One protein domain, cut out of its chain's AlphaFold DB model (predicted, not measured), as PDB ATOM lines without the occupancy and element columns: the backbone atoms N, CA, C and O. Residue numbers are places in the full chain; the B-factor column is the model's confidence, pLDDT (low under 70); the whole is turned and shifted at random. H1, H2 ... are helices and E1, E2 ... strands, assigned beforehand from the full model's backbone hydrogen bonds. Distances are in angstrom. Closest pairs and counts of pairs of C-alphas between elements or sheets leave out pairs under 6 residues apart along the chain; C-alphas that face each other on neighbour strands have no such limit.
ATOM      1  N   ARG A  26      48.366 -10.415 -15.756       57.75
ATOM      2  CA  ARG A  26      48.152  -9.661 -14.515       57.75
ATOM      3  C   ARG A  26      47.606 -10.569 -13.409       57.75
ATOM      4  O   ARG A  26      46.855 -11.495 -13.712       57.75
ATOM      5  N   PRO A  27      47.986 -10.327 -12.142       61.75
ATOM      6  CA  PRO A  27      47.458 -11.085 -11.015       61.75
ATOM      7  C   PRO A  27      45.933 -10.948 -10.939       61.75
ATOM      8  O   PRO A  27      45.379  -9.897 -11.267       61.75
ATOM      9  N   GLU A  28      45.266 -12.024 -10.519       60.62
ATOM     10  CA  GLU A  28      43.819 -12.026 -10.314       60.62
ATOM     11  C   GLU A  28      43.421 -10.971  -9.276       60.62
ATOM     12  O   GLU A  28      44.041 -10.839  -8.218       60.62
ATOM     13  N   LEU A  29      42.372 -10.219  -9.592       66.81
ATOM     14  CA  LEU A  29      41.804  -9.195  -8.734       66.81
ATOM     15  C   LEU A  29      40.581  -9.762  -8.015       66.81
ATOM     16  O   LEU A  29      39.713 -10.387  -8.626       66.81
ATOM     17  N   GLU A  30      40.507  -9.516  -6.709       70.81
ATOM     18  CA  GLU A  30      39.295  -9.722  -5.919       70.81
ATOM     19  C   GLU A  30      38.668  -8.360  -5.627       70.81
ATOM     20  O   GLU A  30      39.278  -7.490  -4.996       70.81
ATOM     21  N   ILE A  31      37.431  -8.185  -6.080       73.50
ATOM     22  CA  ILE A  31      36.625  -7.002  -5.818       73.50
ATOM     23  C   ILE A  31      35.397  -7.440  -5.049       73.50
ATOM     24  O   ILE A  31      34.596  -8.250  -5.517       73.50
ATOM     25  N   ARG A  32      35.234  -6.861  -3.865       74.88
ATOM     26  CA  ARG A  32      33.999  -6.967  -3.103       74.88
ATOM     27  C   ARG A  32      33.148  -5.747  -3.382       74.88
ATOM     28  O   ARG A  32      33.618  -4.617  -3.238       74.88
ATOM     29  N   MET A  33      31.911  -5.985  -3.779       79.81
ATOM     30  CA  MET A  33      30.962  -4.930  -4.087       79.81
ATOM     31  C   MET A  33      29.598  -5.257  -3.504       79.81
ATOM     32  O   MET A  33      29.194  -6.416  -3.412       79.81
ATOM     33  N   VAL A  34      28.874  -4.208  -3.153       80.88
ATOM     34  CA  VAL A  34      27.461  -4.269  -2.822       80.88
ATOM     35  C   VAL A  34      26.709  -3.675  -3.998       80.88
ATOM     36  O   VAL A  34      26.933  -2.525  -4.374       80.88
ATOM     37  N   TRP A  35      25.832  -4.471  -4.592       81.38
ATOM     38  CA  TRP A  35      24.893  -4.000  -5.592       81.38
ATOM     39  C   TRP A  35      23.542  -3.760  -4.933       81.38
ATOM     40  O   TRP A  35      23.008  -4.615  -4.220       81.38
ATOM     41  N   THR A  36      22.996  -2.583  -5.196       80.88
ATOM     42  CA  THR A  36      21.652  -2.190  -4.789       80.88
ATOM     43  C   THR A  36      20.828  -1.968  -6.041       80.88
ATOM     44  O   THR A  36      21.207  -1.182  -6.913       80.88
ATOM     45  N   ALA A  37      19.707  -2.678  -6.141       78.50
ATOM     46  CA  ALA A  37      18.773  -2.495  -7.235       78.50
ATOM     47  C   ALA A  37      18.280  -1.044  -7.271       78.50
ATOM     48  O   ALA A  37      18.156  -0.381  -6.242       78.50
ATOM     49  N   SER A  38      17.935  -0.556  -8.457       72.19
ATOM     50  CA  SER A  38      17.410   0.801  -8.669       72.19
ATOM     51  C   SER A  38      16.098   1.086  -7.912       72.19
ATOM     52  O   SER A  38      15.728   2.242  -7.722       72.19
ATOM     53  N   ASN A  39      15.413   0.049  -7.416       72.94
ATOM     54  CA  ASN A  39      14.241   0.150  -6.542       72.94
ATOM     55  C   ASN A  39      14.563   0.034  -5.036       72.94
ATOM     56  O   ASN A  39      13.628  -0.093  -4.237       72.94
ATOM     57  N   TYR A  40      15.843   0.027  -4.646       71.75
ATOM     58  CA  TYR A  40      16.254  -0.050  -3.248       71.75
ATOM     59  C   TYR A  40      15.920   1.251  -2.516       71.75
ATOM     60  O   TYR A  40      16.415   2.326  -2.847       71.75
ATOM     61  N   VAL A  41      15.073   1.139  -1.497       69.31
ATOM     62  CA  VAL A  41      14.695   2.229  -0.605       69.31
ATOM     63  C   VAL A  41      14.908   1.764   0.829       69.31
ATOM     64  O   VAL A  41      14.287   0.801   1.291       69.31
ATOM     65  N   GLU A  42      15.775   2.476   1.540       76.56
ATOM     66  CA  GLU A  42      15.973   2.331   2.977       76.56
ATOM     67  C   GLU A  42      15.393   3.563   3.666       76.56
ATOM     68  O   GLU A  42      15.851   4.683   3.446       76.56
ATOM     69  N   VAL A  43      14.344   3.358   4.463       77.75
ATOM     70  CA  VAL A  43      13.714   4.432   5.237       77.75
ATOM     71  C   VAL A  43      13.868   4.124   6.713       77.75
ATOM     72  O   VAL A  43      13.374   3.110   7.213       77.75
ATOM     73  N   SER A  44      14.544   5.025   7.414       76.56
ATOM     74  CA  SER A  44      14.724   4.967   8.859       76.56
ATOM     75  C   SER A  44      13.739   5.923   9.530       76.56
ATOM     76  O   SER A  44      13.783   7.131   9.307       76.56
ATOM     77  N   PHE A  45      12.854   5.390  10.368       72.12
ATOM     78  CA  PHE A  45      11.942   6.164  11.211       72.12
ATOM     79  C   PHE A  45      12.436   6.178  12.662       72.12
ATOM     80  O   PHE A  45      13.221   5.319  13.074       72.12
ATOM     81  N   LEU A  46      11.952   7.150  13.450       74.06
ATOM     82  CA  LEU A  46      12.211   7.247  14.895       74.06
ATOM     83  C   LEU A  46      13.712   7.192  15.239       74.06
ATOM     84  O   LEU A  46      14.147   6.312  15.971       74.06
ATOM     85  N   PHE A  47      14.520   8.101  14.682       73.94
ATOM     86  CA  PHE A  47      15.969   8.164  14.951       73.94
ATOM     87  C   PHE A  47      16.726   6.838  14.696       73.94
ATOM     88  O   PHE A  47      17.772   6.597  15.290       73.94
ATOM     89  N   GLY A  48      16.210   5.972  13.815       71.69
ATOM     90  CA  GLY A  48      16.822   4.679  13.491       71.69
ATOM     91  C   GLY A  48      16.315   3.496  14.322       71.69
ATOM     92  O   GLY A  48      16.839   2.397  14.170       71.69
ATOM     93  N   ILE A  49      15.290   3.679  15.164       75.75
ATOM     94  CA  ILE A  49      14.656   2.576  15.912       75.75
ATOM     95  C   ILE A  49      13.936   1.612  14.960       75.75
ATOM     96  O   ILE A  49      13.878   0.410  15.221       75.75
ATOM     97  N   ILE A  50      13.388   2.124  13.854       72.25
ATOM     98  CA  ILE A  50      12.670   1.313  12.870       72.25
ATOM     99  C   ILE A  50      13.273   1.554  11.491       72.25
ATOM    100  O   ILE A  50      13.168   2.654  10.949       72.25
ATOM    101  N   THR A  51      13.858   0.511  10.907       76.12
ATOM    102  CA  THR A  51      14.429   0.554   9.559       76.12
ATOM    103  C   THR A  51      13.607  -0.326   8.632       76.12
ATOM    104  O   THR A  51      13.550  -1.544   8.802       76.12
ATOM    105  N   PHE A  52      12.979   0.291   7.634       74.06
ATOM    106  CA  PHE A  52      12.325  -0.413   6.540       74.06
ATOM    107  C   PHE A  52      13.271  -0.491   5.350       74.06
ATOM    108  O   PHE A  52      13.765   0.529   4.874       74.06
ATOM    109  N   ARG A  53      13.490  -1.710   4.855       75.69
ATOM    110  CA  ARG A  53      14.249  -1.976   3.633       75.69
ATOM    111  C   ARG A  53      13.315  -2.578   2.599       75.69
ATOM    112  O   ARG A  53      12.690  -3.605   2.854       75.69
ATOM    113  N   LYS A  54      13.209  -1.927   1.446       72.88
ATOM    114  CA  LYS A  54      12.453  -2.415   0.292       72.88
ATOM    115  C   LYS A  54      13.382  -2.445  -0.915       72.88
ATOM    116  O   LYS A  54      14.031  -1.448  -1.187       72.88
ATOM    117  N   GLY A  55      13.419  -3.564  -1.635       74.12
ATOM    118  CA  GLY A  55      14.279  -3.761  -2.808       74.12
ATOM    119  C   GLY A  55      15.341  -4.833  -2.584       74.12
ATOM    120  O   GLY A  55      15.398  -5.450  -1.519       74.12
ATOM    121  N   GLU A  56      16.168  -5.065  -3.602       73.81
ATOM    122  CA  GLU A  56      17.259  -6.038  -3.531       73.81
ATOM    123  C   GLU A  56      18.595  -5.353  -3.233       73.81
ATOM    124  O   GLU A  56      19.002  -4.415  -3.917       73.81
ATOM    125  N   CYS A  57      19.284  -5.855  -2.212       77.81
ATOM    126  CA  CYS A  57      20.670  -5.528  -1.911       77.81
ATOM    127  C   CYS A  57      21.437  -6.844  -1.849       77.81
ATOM    128  O   CYS A  57      21.080  -7.735  -1.072       77.81
ATOM    129  N   ARG A  58      22.469  -6.987  -2.677       77.12
ATOM    130  CA  ARG A  58      23.278  -8.203  -2.753       77.12
ATOM    131  C   ARG A  58      24.751  -7.845  -2.670       77.12
ATOM    132  O   ARG A  58      25.221  -6.943  -3.357       77.12
ATOM    133  N   GLU A  59      25.470  -8.563  -1.821       77.75
ATOM    134  CA  GLU A  59      26.926  -8.501  -1.767       77.75
ATOM    135  C   GLU A  59      27.498  -9.568  -2.698       77.75
ATOM    136  O   GLU A  59      27.093 -10.732  -2.660       77.75
ATOM    137  N   PHE A  60      28.445  -9.163  -3.536       77.38
ATOM    138  CA  PHE A  60      29.117 -10.033  -4.482       77.38
ATOM    139  C   PHE A  60      30.625  -9.895  -4.340       77.38
ATOM    140  O   PHE A  60      31.167  -8.805  -4.146       77.38
ATOM    141  N   ILE A  61      31.306 -11.024  -4.498       73.94
ATOM    142  CA  ILE A  61      32.753 -11.071  -4.637       73.94
ATOM    143  C   ILE A  61      33.031 -11.433  -6.090       73.94
ATOM    144  O   ILE A  61      32.825 -12.577  -6.497       73.94
ATOM    145  N   ILE A  62      33.472 -10.457  -6.879       75.31
ATOM    146  CA  ILE A  62      33.991 -10.716  -8.217       75.31
ATOM    147  C   ILE A  62      35.453 -11.102  -8.052       75.31
ATOM    148  O   ILE A  62      36.247 -10.355  -7.479       75.31
ATOM    149  N   ARG A  63      35.810 -12.270  -8.574       71.81
ATOM    150  CA  ARG A  63      37.199 -12.693  -8.712       71.81
ATOM    151  C   ARG A  63      37.499 -12.866 -10.178       71.81
ATOM    152  O   ARG A  63      36.783 -13.585 -10.872       71.81
ATOM    153  N   GLY A  64      38.547 -12.212 -10.640       72.62
ATOM    154  CA  GLY A  64      39.005 -12.419 -11.992       72.62
ATOM    155  C   GLY A  64      39.912 -11.321 -12.489       72.62
ATOM    156  O   GLY A  64      40.558 -10.583 -11.752       72.62
ATOM    157  N   LYS A  65      39.961 -11.261 -13.804       71.25
ATOM    158  CA  LYS A  65      40.786 -10.358 -14.584       71.25
ATOM    159  C   LYS A  65      40.223  -8.931 -14.567       71.25
ATOM    160  O   LYS A  65      39.020  -8.747 -14.361       71.25
ATOM    161  N   ARG A  66      41.067  -7.916 -14.788       72.38
ATOM    162  CA  ARG A  66      40.659  -6.507 -14.665       72.38
ATOM    163  C   ARG A  66      39.568  -6.143 -15.670       72.38
ATOM    164  O   ARG A  66      38.575  -5.542 -15.273       72.38
ATOM    165  N   GLY A  67      39.702  -6.572 -16.925       72.25
ATOM    166  CA  GLY A  67      38.703  -6.316 -17.963       72.25
ATOM    167  C   GLY A  67      37.361  -7.000 -17.691       72.25
ATOM    168  O   GLY A  67      36.312  -6.437 -17.988       72.25
ATOM    169  N   PHE A  68      37.374  -8.182 -17.066       75.06
ATOM    170  CA  PHE A  68      36.144  -8.842 -16.614       75.06
ATOM    171  C   PHE A  68      35.473  -8.036 -15.501       75.06
ATOM    172  O   PHE A  68      34.289  -7.732 -15.595       75.06
ATOM    173  N   CYS A  69      36.238  -7.641 -14.482       75.81
ATOM    174  CA  CYS A  69      35.732  -6.842 -13.372       75.81
ATOM    175  C   CYS A  69      35.136  -5.503 -13.830       75.81
ATOM    176  O   CYS A  69      34.045  -5.145 -13.395       75.81
ATOM    177  N   GLU A  70      35.820  -4.791 -14.731       78.00
ATOM    178  CA  GLU A  70      35.330  -3.544 -15.334       78.00
ATOM    179  C   GLU A  70      34.010  -3.764 -16.088       78.00
ATOM    180  O   GLU A  70      33.060  -3.006 -15.893       78.00
ATOM    181  N   ALA A  71      33.909  -4.829 -16.890       79.81
ATOM    182  CA  ALA A  71      32.681  -5.156 -17.612       79.81
ATOM    183  C   ALA A  71      31.507  -5.475 -16.667       79.81
ATOM    184  O   ALA A  71      30.398  -4.997 -16.897       79.81
ATOM    185  N   VAL A  72      31.752  -6.227 -15.585       80.06
ATOM    186  CA  VAL A  72      30.719  -6.546 -14.583       80.06
ATOM    187  C   VAL A  72      30.227  -5.279 -13.890       80.06
ATOM    188  O   VAL A  72      29.025  -5.090 -13.734       80.06
ATOM    189  N   ILE A  73      31.150  -4.404 -13.478       79.31
ATOM    190  CA  ILE A  73      30.808  -3.153 -12.794       79.31
ATOM    191  C   ILE A  73      29.980  -2.256 -13.713       79.31
ATOM    192  O   ILE A  73      28.947  -1.757 -13.277       79.31
ATOM    193  N   ASN A  74      30.391  -2.094 -14.974       81.31
ATOM    194  CA  ASN A  74      29.657  -1.276 -15.942       81.31
ATOM    195  C   ASN A  74      28.233  -1.801 -16.159       81.31
ATOM    196  O   ASN A  74      27.285  -1.026 -16.088       81.31
ATOM    197  N   GLN A  75      28.064  -3.115 -16.338       80.81
ATOM    198  CA  GLN A  75      26.736  -3.713 -16.495       80.81
ATOM    199  C   GLN A  75      25.866  -3.515 -15.241       80.81
ATOM    200  O   GLN A  75      24.692  -3.169 -15.332       80.81
ATOM    201  N   LEU A  76      26.437  -3.684 -14.048       77.62
ATOM    202  CA  LEU A  76      25.698  -3.506 -12.797       77.62
ATOM    203  C   LEU A  76      25.350  -2.043 -12.494       77.62
ATOM    204  O   LEU A  76      24.359  -1.796 -11.805       77.62
ATOM    205  N   GLN A  77      26.142  -1.091 -12.995       80.69
ATOM    206  CA  GLN A  77      25.848   0.342 -12.927       80.69
ATOM    207  C   GLN A  77      24.704   0.757 -13.862       80.69
ATOM    208  O   GLN A  77      24.008   1.723 -13.561       80.69
ATOM    209  N   GLU A  78      24.474   0.041 -14.965       78.06
ATOM    210  CA  GLU A  78      23.306   0.279 -15.825       78.06
ATOM    211  C   GLU A  78      21.995  -0.160 -15.146       78.06
ATOM    212  O   GLU A  78      20.963   0.490 -15.304       78.06
ATOM    213  N   GLU A  79      22.027  -1.238 -14.356       75.31
ATOM    214  CA  GLU A  79      20.833  -1.824 -13.722       75.31
ATOM    215  C   GLU A  79      20.553  -1.290 -12.299       75.31
ATOM    216  O   GLU A  79      19.440  -1.432 -11.767       75.31
ATOM    217  N   GLY A  80      21.533  -0.653 -11.654       77.31
ATOM    218  CA  GLY A  80      21.412  -0.190 -10.273       77.31
ATOM    219  C   GLY A  80      22.613   0.606  -9.776       77.31
ATOM    220  O   GLY A  80      23.386   1.168 -10.543       77.31
ATOM    221  N   ASN A  81      22.757   0.680  -8.455       79.62
ATOM    222  CA  ASN A  81      23.869   1.373  -7.816       79.62
ATOM    223  C   ASN A  81      24.880   0.358  -7.266       79.62
ATOM    224  O   ASN A  81      24.520  -0.560  -6.522       79.62
ATOM    225  N   VAL A  82      26.147   0.547  -7.630       80.19
ATOM    226  CA  VAL A  82      27.276  -0.299  -7.233       80.19
ATOM    227  C   VAL A  82      28.135   0.461  -6.230       80.19
ATOM    228  O   VAL A  82      28.703   1.502  -6.551       80.19
ATOM    229  N   GLN A  83      28.288  -0.094  -5.030       80.12
ATOM    230  CA  GLN A  83      29.253   0.381  -4.043       80.12
ATOM    231  C   GLN A  83      30.410  -0.605  -3.922       80.12
ATOM    232  O   GLN A  83      30.223  -1.774  -3.585       80.12
ATOM    233  N   LEU A  84      31.625  -0.122  -4.172       76.94
ATOM    234  CA  LEU A  84      32.849  -0.873  -3.915       76.94
ATOM    235  C   LEU A  84      33.148  -0.847  -2.412       76.94
ATOM    236  O   LEU A  84      33.150   0.217  -1.793       76.94
ATOM    237  N   LEU A  85      33.417  -2.012  -1.824       73.19
ATOM    238  CA  LEU A  85      33.794  -2.103  -0.418       73.19
ATOM    239  C   LEU A  85      35.286  -1.776  -0.247       73.19
ATOM    240  O   LEU A  85      36.132  -2.181  -1.056       73.19
TER     241      LEU A  85
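What this domain is: This is residues 26 to 85 of the 92 residues of an uncharacterized protein of Cyanobacteria bacterium UBA11367 (UniProt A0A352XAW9). A strongly twisted sheet of three strands, E4, E1 and E5, has one helix, H1, lying along one of its faces, and the hairpin of E2 and E3 reaches away from one end of this body as an arm, whose tip, residues 45 to 50, sticks out. The other face of the three-stranded sheet is bare of named helices, and the arm makes much of the length. The printed part has 60 residues, with one named helix and five named strands in the order E1, E2, E3, E4, H1, E5; both sheets, E4 - E1 - E5 and E2 - E3, are antiparallel, and the class is mixed, helices and strands. The whole is loose, with a radius of gyration of the C-alphas of 14.5 A, and the C-alphas span 49 by 20 by 12 A.

How they stand to each other: Begin with the inner strand of the sheet, E1, residues 29 to 37. On one side of it find the edge strand E4, residues 57 to 64, antiparallel at 156 degrees, with N 33 and O 60 at 2.9 A, within hydrogen-bond range. On the other side is the edge strand E5, residues 80 to 84, antiparallel at 144 degrees, with N 34 and O 83 at 2.8 A, also within range. H1, residues 66 to 79, is on this sheet at a height over the sheet of 8.5 A, two layers with the helix on one face. It lies over E1 and only just over E4, on which 3 of its C-alphas fall, and it runs along the strands, at 4 degrees to E1 on the local plane. Its closest C-alphas to E1 are those of Arg 66 and Leu 29, 6.6 A apart. Every O i to N i+4 pair in H1 is within hydrogen-bond range. E4, H1 and E5 form a split strand-helix-strand unit, two strands running the same way with E1 between them, and its crossover is right-handed. Now move outward to the hairpin of E2, residues 41 to 45, and E3, residues 50 to 54, antiparallel at 167 degrees, with N 43 and O 52 at 2.9 A. E3 runs on into E4 across a break of 2 residues, at 60 degrees; E2 and H1 are apart.

Where its parts are: Find C-alpha 29 at (41.804, -9.195, -8.734); from there E1 runs 24.0 A to C-alpha 37. E4 measures 22.0 A, H1 20.4 A, E3 and E5 13.1 A each, and E2 12.8 A. E5 ends at C-alpha 84, at (32.849, -0.873, -3.915).

The domain as a whole: The C-alphas farthest apart are those of Arg 26 and Leu 46, at 49.4 A. The printed part has no cut, and the five links between named elements are tight. Look for low confidence in this model at residues 26 to 29 and 41, under 70; the mean pLDDT of the printed part is 75.0.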